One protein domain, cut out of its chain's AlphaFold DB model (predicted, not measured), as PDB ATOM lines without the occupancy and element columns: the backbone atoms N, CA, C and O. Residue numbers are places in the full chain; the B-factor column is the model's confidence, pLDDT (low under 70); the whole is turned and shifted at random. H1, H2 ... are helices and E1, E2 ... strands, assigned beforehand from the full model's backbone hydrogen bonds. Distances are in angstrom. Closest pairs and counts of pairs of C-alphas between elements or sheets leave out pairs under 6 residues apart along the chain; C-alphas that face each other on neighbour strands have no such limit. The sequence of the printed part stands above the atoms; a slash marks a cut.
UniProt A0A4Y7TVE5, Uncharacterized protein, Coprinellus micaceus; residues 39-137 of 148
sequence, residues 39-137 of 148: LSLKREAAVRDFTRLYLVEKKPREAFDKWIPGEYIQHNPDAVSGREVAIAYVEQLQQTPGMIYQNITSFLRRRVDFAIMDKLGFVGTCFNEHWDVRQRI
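AT A GLANCE: This is residues 39 to 137 of the 148 residues of an uncharacterized protein of Coprinellus micaceus (UniProt A0A4Y7TVE5). Look first for a long two-stranded hairpin, E1 and E2, which runs along one side of a compact body; three helices make an arc on the other side, with H2 between H1 and H3. The end of E2 near its turn comes close to H2, and the link of residues 68 to 82 folds back past E2, where residues 73 to 74 pair with it. The printed part has 99 residues, in the order H1, H2, H3, E1, E2; its one sheet, E1 - E2, is antiparallel, and the class is mixed, helices and strands. It is compact, with a radius of gyration of the C-alphas of 12.9 A, and rounded, spanning 35 by 27 by 24 A.

IN THESE COORDINATES: Find C-alpha 114 at (1.269, -24.232, 13.660); from there E1 runs over residues 114 to 123, 29.1 A long. E2, residues 126 to 136, returns over 30.2 A to C-alpha 136 at (-0.656, -24.139, 17.667), and it bends by 57 degrees at residue 129. Go back to C-alpha 39 at (11.966, 1.104, -1.364), where H1, residues 39 to 56, sets out over 24.7 A. H2 takes residues 60 to 67, 10.4 A, and H3 residues 83 to 94, 16.4 A.

HOW THE PARTS SIT: Begin with the hairpin of E1 and E2, antiparallel at 163 degrees. Look there for N 117 and O 133, 3.0 A apart, and N 121 and O 129, 2.8 A, both within hydrogen-bond range. Residues 73 to 74 pair parallel with residues 129 to 130 of E2. Between H2 and E2 the closest C-alphas are those of Trp 67 and Cys 126, 5.3 A apart. Between H1 and E1 they are those of Arg 43 and Phe 122, 8.0 A apart. H1, with residues 46 to 54 alone, touches H2; the closest C-alphas, of Tyr 54 and Pro 60, are 4.6 A apart. These two form a helical hairpin, at a shallow tilt of 12 degrees, opposite ways. H2 and H3 form another, at a steep tilt of 43 degrees; H3 touches H2 with residues 87 to 91 alone, and the C-alphas of Arg 61 and Ile 87 are closest, at 6.3 A. H1 and H3 are only just apart, at 8.4 A, and H3 and E2 are apart. In H1, H2 and H3 every O i to N i+4 pair is within hydrogen-bond range.

THE WHOLE: The two C-alphas farthest apart are those of Leu 39 and Pro 97, 37.2 A. The printed part has no cut. The links H2 to H3, 15 residues, and H3 to E1, 19 residues, are long; H1 to H2 and E1 to E2 are tight. The mean pLDDT of the printed part is 85.3, and you will find values under 70 at residues 98 to 113.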
ATOM      1  N   LEU A  39      11.274   2.003  -2.290       91.31
ATOM      2  CA  LEU A  39      11.966   1.104  -1.364       91.31
ATOM      3  C   LEU A  39      11.075  -0.058  -0.891       91.31
ATOM      4  O   LEU A  39      11.570  -1.181  -0.823       91.31
ATOM      5  N   SER A  40       9.783   0.178  -0.626       88.69
ATOM      6  CA  SER A  40       8.852  -0.894  -0.219       88.69
ATOM      7  C   SER A  40       8.754  -1.984  -1.282       88.69
ATOM      8  O   SER A  40       9.019  -3.146  -0.999       88.69
ATOM      9  N   LEU A  41       8.525  -1.595  -2.539       86.94
ATOM     10  CA  LEU A  41       8.431  -2.533  -3.661       86.94
ATOM     11  C   LEU A  41       9.725  -3.337  -3.856       86.94
ATOM     12  O   LEU A  41       9.688  -4.523  -4.178       86.94
ATOM     13  N   LYS A  42      10.890  -2.716  -3.631       91.56
ATOM     14  CA  LYS A  42      12.180  -3.421  -3.675       91.56
ATOM     15  C   LYS A  42      12.331  -4.428  -2.532       91.56
ATOM     16  O   LYS A  42      12.874  -5.506  -2.757       91.56
ATOM     17  N   ARG A  43      11.856  -4.097  -1.328       91.44
ATOM     18  CA  ARG A  43      11.846  -5.015  -0.176       91.44
ATOM     19  C   ARG A  43      10.883  -6.175  -0.396       91.44
ATOM     20  O   ARG A  43      11.256  -7.311  -0.151       91.44
ATOM     21  N   GLU A  44       9.701  -5.921  -0.941       88.69
ATOM     22  CA  GLU A  44       8.745  -6.971  -1.313       88.69
ATOM     23  C   GLU A  44       9.329  -7.918  -2.372       88.69
ATOM     24  O   GLU A  44       9.216  -9.138  -2.251       88.69
ATOM     25  N   ALA A  45      10.027  -7.377  -3.377       90.44
ATOM     26  CA  ALA A  45      10.744  -8.191  -4.356       90.44
ATOM     27  C   ALA A  45      11.861  -9.033  -3.710       90.44
ATOM     28  O   ALA A  45      12.019 -10.198  -4.075       90.44
ATOM     29  N   ALA A  46      12.588  -8.475  -2.736       92.06
ATOM     30  CA  ALA A  46      13.592  -9.198  -1.956       92.06
ATOM     31  C   ALA A  46      12.968 -10.336  -1.133       92.06
ATOM     32  O   ALA A  46      13.462 -11.459  -1.182       92.06
ATOM     33  N   VAL A  47      11.845 -10.092  -0.445       91.12
ATOM     34  CA  VAL A  47      11.105 -11.124   0.306       91.12
ATOM     35  C   VAL A  47      10.638 -12.238  -0.614       91.12
ATOM     36  O   VAL A  47      10.837 -13.405  -0.292       91.12
ATOM     37  N   ARG A  48      10.058 -11.911  -1.772       89.31
ATOM     38  CA  ARG A  48       9.609 -12.914  -2.746       89.31
ATOM     39  C   ARG A  48      10.763 -13.777  -3.261       89.31
ATOM     40  O   ARG A  48      10.605 -14.981  -3.434       89.31
ATOM     41  N   ASP A  49      11.913 -13.170  -3.529       92.12
ATOM     42  CA  ASP A  49      13.082 -13.910  -4.000       92.12
ATOM     43  C   ASP A  49      13.701 -14.775  -2.895       92.12
ATOM     44  O   ASP A  49      14.026 -15.939  -3.133       92.12
ATOM     45  N   PHE A  50      13.792 -14.240  -1.674       93.12
ATOM     46  CA  PHE A  50      14.223 -14.992  -0.503       93.12
ATOM     47  C   PHE A  50      13.304 -16.184  -0.243       93.12
ATOM     48  O   PHE A  50      13.796 -17.294  -0.096       93.12
ATOM     49  N   THR A  51      11.981 -16.000  -0.227       88.88
ATOM     50  CA  THR A  51      11.033 -17.095   0.028       88.88
ATOM     51  C   THR A  51      11.072 -18.155  -1.066       88.88
ATOM     52  O   THR A  51      10.995 -19.340  -0.746       88.88
ATOM     53  N   ARG A  52      11.277 -17.777  -2.334       89.81
ATOM     54  CA  ARG A  52      11.539 -18.733  -3.421       89.81
ATOM     55  C   ARG A  52      12.781 -19.581  -3.124       89.81
ATOM     56  O   ARG A  52      12.671 -20.804  -3.085       89.81
ATOM     57  N   LEU A  53      13.935 -18.954  -2.884       92.25
ATOM     58  CA  LEU A  53      15.191 -19.670  -2.612       92.25
ATOM     59  C   LEU A  53      15.095 -20.527  -1.341       92.25
ATOM     60  O   LEU A  53      15.420 -21.713  -1.348       92.25
ATOM     61  N   TYR A  54      14.609 -19.927  -0.257       91.06
ATOM     62  CA  TYR A  54      14.555 -20.519   1.071       91.06
ATOM     63  C   TYR A  54      13.516 -21.642   1.146       91.06
ATOM     64  O   TYR A  54      13.844 -22.753   1.543       91.06
ATOM     65  N   LEU A  55      12.266 -21.395   0.755       86.12
ATOM     66  CA  LEU A  55      11.152 -22.306   1.040       86.12
ATOM     67  C   LEU A  55      10.860 -23.274  -0.097       86.12
ATOM     68  O   LEU A  55      10.538 -24.438   0.160       86.12
ATOM     69  N   VAL A  56      10.941 -22.785  -1.335       85.94
ATOM     70  CA  VAL A  56      10.565 -23.552  -2.527       85.94
ATOM     71  C   VAL A  56      11.759 -24.354  -3.026       85.94
ATOM     72  O   VAL A  56      11.669 -25.572  -3.129       85.94
ATOM     73  N   GLU A  57      12.892 -23.693  -3.268       90.00
ATOM     74  CA  GLU A  57      14.097 -24.341  -3.807       90.00
ATOM     75  C   GLU A  57      14.952 -25.033  -2.750       90.00
ATOM     76  O   GLU A  57      15.869 -25.768  -3.111       90.00
ATOM     77  N   LYS A  58      14.651 -24.831  -1.461       89.44
ATOM     78  CA  LYS A  58      15.387 -25.428  -0.335       89.44
ATOM     79  C   LYS A  58      16.886 -25.105  -0.376       89.44
ATOM     80  O   LYS A  58      17.727 -25.952  -0.087       89.44
ATOM     81  N   LYS A  59      17.223 -23.862  -0.734       93.88
ATOM     82  CA  LYS A  59      18.595 -23.335  -0.774       93.88
ATOM     83  C   LYS A  59      18.784 -22.230   0.268       93.88
ATOM     84  O   LYS A  59      18.958 -21.061  -0.087       93.88
ATOM     85  N   PRO A  60      18.721 -22.557   1.568       94.38
ATOM     86  CA  PRO A  60      18.773 -21.553   2.620       94.38
ATOM     87  C   PRO A  60      20.091 -20.781   2.631       94.38
ATOM     88  O   PRO A  60      20.057 -19.563   2.762       94.38
ATOM     89  N   ARG A  61      21.232 -21.442   2.405       95.81
ATOM     90  CA  ARG A  61      22.525 -20.753   2.316       95.81
ATOM     91  C   ARG A  61      22.559 -19.723   1.193       95.81
ATOM     92  O   ARG A  61      22.885 -18.575   1.453       95.81
ATOM     93  N   GLU A  62      22.105 -20.083  -0.009       96.19
ATOM     94  CA  GLU A  62      22.012 -19.139  -1.133       96.19
ATOM     95  C   GLU A  62      21.085 -17.953  -0.804       96.19
ATOM     96  O   GLU A  62      21.405 -16.802  -1.106       96.19
ATOM     97  N   ALA A  63      19.958 -18.207  -0.131       95.62
ATOM     98  CA  ALA A  63      19.036 -17.158   0.301       95.62
ATOM     99  C   ALA A  63      19.683 -16.194   1.317       95.62
ATOM    100  O   ALA A  63      19.555 -14.976   1.177       95.62
ATOM    101  N   PHE A  64      20.399 -16.727   2.314       96.56
ATOM    102  CA  PHE A  64      21.120 -15.937   3.315       96.56
ATOM    103  C   PHE A  64      22.305 -15.181   2.706       96.56
ATOM    104  O   PHE A  64      22.505 -14.014   3.026       96.56
ATOM    105  N   ASP A  65      23.084 -15.796   1.818       96.25
ATOM    106  CA  ASP A  65      24.219 -15.149   1.146       96.25
ATOM    107  C   ASP A  65      23.758 -13.963   0.295       96.25
ATOM    108  O   ASP A  65      24.417 -12.925   0.245       96.25
ATOM    109  N   LYS A  66      22.576 -14.077  -0.320       96.38
ATOM    110  CA  LYS A  66      22.013 -13.018  -1.154       96.38
ATOM    111  C   LYS A  66      21.336 -11.900  -0.357       96.38
ATOM    112  O   LYS A  66      21.514 -10.727  -0.688       96.38
ATOM    113  N   TRP A  67      20.539 -12.235   0.657       96.38
ATOM    114  CA  TRP A  67      19.622 -11.278   1.294       96.38
ATOM    115  C   TRP A  67      19.951 -10.946   2.751       96.38
ATOM    116  O   TRP A  67      19.435  -9.956   3.266       96.38
ATOM    117  N   ILE A  68      20.828 -11.721   3.393       96.38
ATOM    118  CA  ILE A  68      21.262 -11.561   4.790       96.38
ATOM    119  C   ILE A  68      22.803 -11.663   4.865       96.38
ATOM    120  O   ILE A  68      23.334 -12.537   5.550       96.38
ATOM    121  N   PRO A  69      23.571 -10.846   4.115       93.50
ATOM    122  CA  PRO A  69      25.024 -11.020   4.005       93.50
ATOM    123  C   PRO A  69      25.794 -10.577   5.263       93.50
ATOM    124  O   PRO A  69      26.986 -10.845   5.372       93.50
ATOM    125  N   GLY A  70      25.135  -9.874   6.186       90.75
ATOM    126  CA  GLY A  70      25.722  -9.363   7.423       90.75
ATOM    127  C   GLY A  70      25.202 -10.073   8.672       90.75
ATOM    128  O   GLY A  70      24.825 -11.244   8.642       90.75
ATOM    129  N   GLU A  71      25.174  -9.343   9.784       91.12
ATOM    130  CA  GLU A  71      24.625  -9.849  11.040       91.12
ATOM    131  C   GLU A  71      23.123 -10.143  10.929       91.12
ATOM    132  O   GLU A  71      22.376  -9.458  10.226       91.12
ATOM    133  N   TYR A  72      22.694 -11.177  11.651       95.56
ATOM    134  CA  TYR A  72      21.307 -11.613  11.731       95.56
ATOM    135  C   TYR A  72      20.874 -11.653  13.192       95.56
ATOM    136  O   TYR A  72      21.418 -12.426  13.987       95.56
ATOM    137  N   ILE A  73      19.894 -10.815  13.519       97.00
ATOM    138  CA  ILE A  73      19.288 -10.727  14.844       97.00
ATOM    139  C   ILE A  73      17.997 -11.556  14.849       97.00
ATOM    140  O   ILE A  73      17.082 -11.302  14.066       97.00
ATOM    141  N   GLN A  74      17.921 -12.545  15.735       96.38
ATOM    142  CA  GLN A  74      16.758 -13.409  15.924       96.38
ATOM    143  C   GLN A  74      16.092 -13.100  17.262       96.38
ATOM    144  O   GLN A  74      16.755 -13.105  18.296       96.38
ATOM    145  N   HIS A  75      14.778 -12.893  17.235       96.19
ATOM    146  CA  HIS A  75      13.971 -12.626  18.426       96.19
ATOM    147  C   HIS A  75      13.094 -13.798  18.864       96.19
ATOM    148  O   HIS A  75      12.444 -13.703  19.903       96.19
ATOM    149  N   ASN A  76      13.048 -14.893  18.100       93.25
ATOM    150  CA  ASN A  76      12.360 -16.106  18.536       93.25
ATOM    151  C   ASN A  76      12.960 -16.593  19.876       93.25
ATOM    152  O   ASN A  76      14.155 -16.898  19.909       93.25
ATOM    153  N   PRO A  77      12.163 -16.700  20.960       93.50
ATOM    154  CA  PRO A  77      12.659 -17.082  22.286       93.50
ATOM    155  C   PRO A  77      13.212 -18.513  22.346       93.50
ATOM    156  O   PRO A  77      13.965 -18.838  23.260       93.50
ATOM    157  N   ASP A  78      12.871 -19.350  21.368       90.56
ATOM    158  CA  ASP A  78      13.308 -20.740  21.259       90.56
ATOM    159  C   ASP A  78      14.526 -20.908  20.325       90.56
ATOM    160  O   ASP A  78      14.900 -22.037  20.000       90.56
ATOM    161  N   ALA A  79      15.131 -19.815  19.838       91.25
ATOM    162  CA  ALA A  79      16.245 -19.857  18.894       91.25
ATOM    163  C   ALA A  79      17.432 -18.991  19.335       91.25
ATOM    164  O   ALA A  79      17.284 -17.889  19.857       91.25
ATOM    165  N   VAL A  80      18.643 -19.477  19.056       94.06
ATOM    166  CA  VAL A  80      19.869 -18.697  19.248       94.06
ATOM    167  C   VAL A  80      20.024 -17.707  18.093       94.06
ATOM    168  O   VAL A  80      19.910 -18.081  16.925       94.06
ATOM    169  N   SER A  81      20.306 -16.446  18.419       95.50
ATOM    170  CA  SER A  81      20.590 -15.413  17.420       95.50
ATOM    171  C   SER A  81      21.971 -15.573  16.791       95.50
ATOM    172  O   SER A  81      22.923 -15.999  17.441       95.50
ATOM    173  N   GLY A  82      22.087 -15.178  15.523       95.94
ATOM    174  CA  GLY A  82      23.321 -15.244  14.748       95.94
ATOM    175  C   GLY A  82      23.126 -15.913  13.392       95.94
ATOM    176  O   GLY A  82      22.338 -16.843  13.232       95.94
ATOM    177  N   ARG A  83      23.869 -15.433  12.392       95.25
ATOM    178  CA  ARG A  83      23.699 -15.838  10.993       95.25
ATOM    179  C   ARG A  83      24.017 -17.313  10.756       95.25
ATOM    180  O   ARG A  83      23.161 -18.048  10.282       95.25
ATOM    181  N   GLU A  84      25.226 -17.760  11.094       96.06
ATOM    182  CA  GLU A  84      25.647 -19.135  10.784       96.06
ATOM    183  C   GLU A  84      24.874 -20.183  11.592       96.06
ATOM    184  O   GLU A  84      24.516 -21.223  11.045       96.06
ATOM    185  N   VAL A  85      24.545 -19.897  12.860       96.31
ATOM    186  CA  VAL A  85      23.695 -20.794  13.664       96.31
ATOM    187  C   VAL A  85      22.278 -20.879  13.100       96.31
ATOM    188  O   VAL A  85      21.713 -21.972  13.054       96.31
ATOM    189  N   ALA A  86      21.731 -19.768  12.592       95.56
ATOM    190  CA  ALA A  86      20.453 -19.780  11.896       95.56
ATOM    191  C   ALA A  86      20.530 -20.617  10.613       95.56
ATOM    192  O   ALA A  86      19.671 -21.474  10.428       95.56
ATOM    193  N   ILE A  87      21.560 -20.433   9.774       96.19
ATOM    194  CA  ILE A  87      21.735 -21.213   8.536       96.19
ATOM    195  C   ILE A  87      21.827 -22.712   8.841       96.19
ATOM    196  O   ILE A  87      21.090 -23.495   8.245       96.19
ATOM    197  N   ALA A  88      22.666 -23.111   9.799       96.06
ATOM    198  CA  ALA A  88      22.817 -24.515  10.173       96.06
ATOM    199  C   ALA A  88      21.489 -25.124  10.662       96.06
ATOM    200  O   ALA A  88      21.104 -26.216  10.238       96.06
ATOM    201  N   TYR A  89      20.750 -24.392  11.504       93.19
ATOM    202  CA  TYR A  89      19.444 -24.832  11.992       93.19
ATOM    203  C   TYR A  89      18.437 -25.021  10.853       93.19
ATOM    204  O   TYR A  89      17.749 -26.040  10.796       93.19
ATOM    205  N   VAL A  90      18.341 -24.064   9.925       92.12
ATOM    206  CA  VAL A  90      17.349 -24.135   8.842       92.12
ATOM    207  C   VAL A  90      17.720 -25.157   7.770       92.12
ATOM    208  O   VAL A  90      16.825 -25.804   7.230       92.12
ATOM    209  N   GLU A  91      19.012 -25.358   7.492       93.75
ATOM    210  CA  GLU A  91      19.503 -26.433   6.621       93.75
ATOM    211  C   GLU A  91      19.074 -27.801   7.160       93.75
ATOM    212  O   GLU A  91      18.527 -28.612   6.411       93.75
ATOM    213  N   GLN A  92      19.231 -28.034   8.467       90.75
ATOM    214  CA  GLN A  92      18.759 -29.257   9.114       90.75
ATOM    215  C   GLN A  92      17.227 -29.344   9.117       90.75
ATOM    216  O   GLN A  92      16.656 -30.379   8.772       90.75
ATOM    217  N   LEU A  93      16.538 -28.259   9.482       85.69
ATOM    218  CA  LEU A  93      15.079 -28.223   9.555       85.69
ATOM    219  C   LEU A  93      14.448 -28.609   8.211       85.69
ATOM    220  O   LEU A  93      13.505 -29.398   8.179       85.69
ATOM    221  N   GLN A  94      14.978 -28.106   7.098       85.12
ATOM    222  CA  GLN A  94      14.432 -28.363   5.765       85.12
ATOM    223  C   GLN A  94      14.604 -29.801   5.270       85.12
ATOM    224  O   GLN A  94      13.907 -30.196   4.335       85.12
ATOM    225  N   GLN A  95      15.452 -30.598   5.921       84.56
ATOM    226  CA  GLN A  95      15.569 -32.037   5.671       84.56
ATOM    227  C   GLN A  95      14.430 -32.842   6.318       84.56
ATOM    228  O   GLN A  95      14.291 -34.032   6.039       84.56
ATOM    229  N   THR A  96      13.591 -32.218   7.157       80.50
ATOM    230  CA  THR A  96      12.449 -32.883   7.809       80.50
ATOM    231  C   THR A  96      11.474 -33.437   6.759       80.50
ATOM    232  O   THR A  96      10.868 -32.652   6.014       80.50
ATOM    233  N   PRO A  97      11.244 -34.765   6.714       75.75
ATOM    234  CA  PRO A  97      10.303 -35.366   5.776       75.75
ATOM    235  C   PRO A  97       8.891 -34.791   5.933       75.75
ATOM    236  O   PRO A  97       8.397 -34.596   7.041       75.75
ATOM    237  N   GLY A  98       8.221 -34.515   4.812       65.88
ATOM    238  CA  GLY A  98       6.853 -33.981   4.818       65.88
ATOM    239  C   GLY A  98       6.739 -32.483   5.128       65.88
ATOM    240  O   GLY A  98       5.623 -31.980   5.267       65.88
ATOM    241  N   MET A  99       7.853 -31.744   5.196       63.38
ATOM    242  CA  MET A  99       7.835 -30.285   5.320       63.38
ATOM    243  C   MET A  99       7.366 -29.609   4.021       63.38
ATOM    244  O   MET A  99       8.144 -29.347   3.101       63.38
ATOM    245  N   ILE A 100       6.075 -29.288   3.974       61.59
ATOM    246  CA  ILE A 100       5.435 -28.548   2.881       61.59
ATOM    247  C   ILE A 100       5.195 -27.111   3.337       61.59
ATOM    248  O   ILE A 100       4.623 -26.931   4.408       61.59
ATOM    249  N   TYR A 101       5.579 -26.133   2.510       63.50
ATOM    250  CA  TYR A 101       5.219 -24.721   2.663       63.50
ATOM    251  C   TYR A 101       4.057 -24.373   1.721       63.50
ATOM    252  O   TYR A 101       4.113 -24.700   0.538       63.50
ATOM    253  N   GLN A 102       2.991 -23.751   2.231       52.59
ATOM    254  CA  GLN A 102       1.797 -23.362   1.456       52.59
ATOM    255  C   GLN A 102       1.348 -21.945   1.839       52.59
ATOM    256  O   GLN A 102       1.649 -21.504   2.945       52.59
ATOM    257  N   ASN A 103       0.604 -21.275   0.946       50.28
ATOM    258  CA  ASN A 103       0.079 -19.908   1.111       50.28
ATOM    259  C   ASN A 103       1.171 -18.851   1.357       50.28
ATOM    260  O   ASN A 103       1.077 -18.047   2.277       50.28
ATOM    261  N   ILE A 104       2.214 -18.853   0.514       54.31
ATOM    262  CA  ILE A 104       3.383 -17.963   0.622       54.31
ATOM    263  C   ILE A 104       3.014 -16.529   0.187       54.31
ATOM    264  O   ILE A 104       3.464 -16.010  -0.830       54.31
ATOM    265  N   THR A 105       2.170 -15.878   0.976       48.00
ATOM    266  CA  THR A 105       1.990 -14.427   1.043       48.00
ATOM    267  C   THR A 105       2.462 -14.041   2.441       48.00
ATOM    268  O   THR A 105       1.656 -13.797   3.318       48.00
ATOM    269  N   SER A 106       3.770 -14.192   2.699       40.00
ATOM    270  CA  SER A 106       4.377 -14.080   4.042       40.00
ATOM    271  C   SER A 106       3.560 -14.729   5.178       40.00
ATOM    272  O   SER A 106       3.337 -14.098   6.201       40.00
ATOM    273  N   PHE A 107       3.116 -15.978   4.999       41.25
ATOM    274  CA  PHE A 107       2.675 -16.859   6.084       41.25
ATOM    275  C   PHE A 107       3.106 -18.286   5.745       41.25
ATOM    276  O   PHE A 107       2.886 -18.772   4.636       41.25
ATOM    277  N   LEU A 108       3.787 -18.949   6.678       43.38
ATOM    278  CA  LEU A 108       4.381 -20.262   6.451       43.38
ATOM    279  C   LEU A 108       3.520 -21.379   7.038       43.38
ATOM    280  O   LEU A 108       3.555 -21.622   8.240       43.38
ATOM    281  N   ARG A 109       2.792 -22.126   6.195       40.00
ATOM    282  CA  ARG A 109       2.224 -23.425   6.612       40.00
ATOM    283  C   ARG A 109       3.329 -24.478   6.698       40.00
ATOM    284  O   ARG A 109       4.126 -24.580   5.779       40.00
ATOM    285  N   ARG A 110       3.344 -25.291   7.759       48.19
ATOM    286  CA  ARG A 110       4.037 -26.593   7.834       48.19
ATOM    287  C   ARG A 110       2.986 -27.704   7.899       48.19
ATOM    288  O   ARG A 110       1.865 -27.476   8.344       48.19
ATOM    289  N   ARG A 111       3.352 -28.934   7.529       44.25
ATOM    290  CA  ARG A 111       2.557 -30.147   7.809       44.25
ATOM    291  C   ARG A 111       2.785 -30.624   9.261       44.25
ATOM    292  O   ARG A 111       3.212 -31.746   9.482       44.25
ATOM    293  N   VAL A 112       2.582 -29.710  10.216       51.22
ATOM    294  CA  VAL A 112       2.449 -29.902  11.677       51.22
ATOM    295  C   VAL A 112       1.841 -28.622  12.271       51.22
ATOM    296  O   VAL A 112       2.290 -27.537  11.913       51.22
ATOM    297  N   ASP A 113       0.838 -28.801  13.136       68.62
ATOM    298  CA  ASP A 113       0.061 -27.937  14.047       68.62
ATOM    299  C   ASP A 113       0.440 -26.452  14.264       68.62
ATOM    300  O   ASP A 113       0.253 -25.993  15.376       68.62
ATOM    301  N   PHE A 114       0.981 -25.646  13.346       79.44
ATOM    302  CA  PHE A 114       1.269 -24.232  13.660       79.44
ATOM    303  C   PHE A 114       0.910 -23.249  12.545       79.44
ATOM    304  O   PHE A 114       1.223 -23.465  11.374       79.44
ATOM    305  N   ALA A 115       0.301 -22.133  12.950       83.50
ATOM    306  CA  ALA A 115       0.232 -20.883  12.208       83.50
ATOM    307  C   ALA A 115       1.395 -19.987  12.658       83.50
ATOM    308  O   ALA A 115       1.596 -19.796  13.858       83.50
ATOM    309  N   ILE A 116       2.171 -19.466  11.705       83.56
ATOM    310  CA  ILE A 116       3.366 -18.656  11.975       83.56
ATOM    311  C   ILE A 116       3.238 -17.323  11.244       83.56
ATOM    312  O   ILE A 116       2.942 -17.310  10.047       83.56
ATOM    313  N   MET A 117       3.464 -16.225  11.966       85.12
ATOM    314  CA  MET A 117       3.624 -14.889  11.395       85.12
ATOM    315  C   MET A 117       5.045 -14.409  11.645       85.12
ATOM    316  O   MET A 117       5.469 -14.327  12.798       85.12
ATOM    317  N   ASP A 118       5.738 -14.076  10.561       87.75
ATOM    318  CA  ASP A 118       7.098 -13.560  10.597       87.75
ATOM    319  C   ASP A 118       7.096 -12.055  10.311       87.75
ATOM    320  O   ASP A 118       6.451 -11.572   9.374       87.75
ATOM    321  N   LYS A 119       7.881 -11.303  11.081       89.75
ATOM    322  CA  LYS A 119       8.234  -9.916  10.778       89.75
ATOM    323  C   LYS A 119       9.708  -9.866  10.402       89.75
ATOM    324  O   LYS A 119      10.557 -10.393  11.114       89.75
ATOM    325  N   LEU A 120      10.009  -9.174   9.309       92.62
ATOM    326  CA  LEU A 120      11.369  -8.990   8.811       92.62
ATOM    327  C   LEU A 120      11.805  -7.534   8.995       92.62
ATOM    328  O   LEU A 120      11.089  -6.605   8.612       92.62
ATOM    329  N   GLY A 121      12.976  -7.337   9.593       92.56
ATOM    330  CA  GLY A 121      13.673  -6.056   9.647       92.56
ATOM    331  C   GLY A 121      14.605  -5.888   8.451       92.56
ATOM    332  O   GLY A 121      15.127  -6.870   7.916       92.56
ATOM    333  N   PHE A 122      14.788  -4.637   8.020       95.00
ATOM    334  CA  PHE A 122      15.578  -4.311   6.836       95.00
ATOM    335  C   PHE A 122      16.483  -3.098   7.043       95.00
ATOM    336  O   PHE A 122      16.026  -2.045   7.494       95.00
ATOM    337  N   VAL A 123      17.699  -3.179   6.502       95.50
ATOM    338  CA  VAL A 123      18.557  -2.025   6.201       95.50
ATOM    339  C   VAL A 123      18.700  -1.929   4.684       95.50
ATOM    340  O   VAL A 123      19.224  -2.834   4.037       95.50
ATOM    341  N   GLY A 124      18.171  -0.860   4.083       94.94
ATOM    342  CA  GLY A 124      17.991  -0.807   2.630       94.94
ATOM    343  C   GLY A 124      17.099  -1.962   2.160       94.94
ATOM    344  O   GLY A 124      15.957  -2.062   2.620       94.94
ATOM    345  N   THR A 125      17.598  -2.833   1.280       95.25
ATOM    346  CA  THR A 125      16.918  -4.083   0.872       95.25
ATOM    347  C   THR A 125      17.460  -5.345   1.548       95.25
ATOM    348  O   THR A 125      16.969  -6.433   1.258       95.25
ATOM    349  N   CYS A 126      18.450  -5.222   2.431       96.12
ATOM    350  CA  CYS A 126      19.031  -6.343   3.166       96.12
ATOM    351  C   CYS A 126      18.216  -6.667   4.405       96.12
ATOM    352  O   CYS A 126      17.846  -5.741   5.126       96.12
ATOM    353  N   PHE A 127      17.986  -7.950   4.684       95.81
ATOM    354  CA  PHE A 127      17.390  -8.341   5.954       95.81
ATOM    355  C   PHE A 127      18.492  -8.371   7.006       95.81
ATOM    356  O   PHE A 127      19.631  -8.740   6.722       95.81
ATOM    357  N   ASN A 128      18.148  -7.976   8.221       94.75
ATOM    358  CA  ASN A 128      19.082  -7.966   9.345       94.75
ATOM    359  C   ASN A 128      18.446  -8.480  10.641       94.75
ATOM    360  O   ASN A 128      19.147  -8.689  11.627       94.75
ATOM    361  N   GLU A 129      17.126  -8.663  10.658       96.56
ATOM    362  CA  GLU A 129      16.391  -8.924  11.887       96.56
ATOM    363  C   GLU A 129      15.106  -9.702  11.611       96.56
ATOM    364  O   GLU A 129      14.466  -9.521  10.571       96.56
ATOM    365  N   HIS A 130      14.744 -10.585  12.533       95.25
ATOM    366  CA  HIS A 130      13.616 -11.492  12.399       95.25
ATOM    367  C   HIS A 130      12.880 -11.666  13.724       95.25
ATOM    368  O   HIS A 130      13.497 -11.915  14.759       95.25
ATOM    369  N   TRP A 131      11.553 -11.608  13.658       94.44
ATOM    370  CA  TRP A 131      10.651 -12.019  14.728       94.44
ATOM    371  C   TRP A 131       9.673 -13.037  14.173       94.44
ATOM    372  O   TRP A 131       9.222 -12.874  13.040       94.44
ATOM    373  N   ASP A 132       9.270 -13.994  15.000       90.88
ATOM    374  CA  ASP A 132       8.115 -14.828  14.710       90.88
ATOM    375  C   ASP A 132       7.174 -14.936  15.908       90.88
ATOM    376  O   ASP A 132       7.568 -14.786  17.068       90.88
ATOM    377  N   VAL A 133       5.901 -15.161  15.598       89.75
ATOM    378  CA  VAL A 133       4.892 -15.619  16.549       89.75
ATOM    379  C   VAL A 133       4.305 -16.902  15.997       89.75
ATOM    380  O   VAL A 133       3.941 -16.975  14.822       89.75
ATOM    381  N   ARG A 134       4.194 -17.915  16.857       87.19
ATOM    382  CA  ARG A 134       3.673 -19.231  16.495       87.19
ATOM    383  C   ARG A 134       2.460 -19.562  17.347       87.19
ATOM    384  O   ARG A 134       2.541 -19.535  18.571       87.19
ATOM    385  N   GLN A 135       1.358 -19.924  16.702       88.56
ATOM    386  CA  GLN A 135       0.159 -20.431  17.358       88.56
ATOM    387  C   GLN A 135      -0.077 -21.877  16.957       88.56
ATOM    388  O   GLN A 135      -0.059 -22.194  15.769       88.56
ATOM    389  N   ARG A 136      -0.331 -22.743  17.942       86.44
ATOM    390  CA  ARG A 136      -0.656 -24.139  17.667       86.44
ATOM    391  C   ARG A 136      -2.060 -24.273  17.051       86.44
ATOM    392  O   ARG A 136      -2.993 -23.652  17.550       86.44
ATOM    393  N   ILE A 137      -2.193 -25.096  16.013       85.69
ATOM    394  CA  ILE A 137      -3.430 -25.530  15.360       85.69
ATOM    395  C   ILE A 137      -3.757 -26.928  15.890       85.69
ATOM    396  O   ILE A 137      -3.036 -27.885  15.621       85.69
TER     397      ILE A 137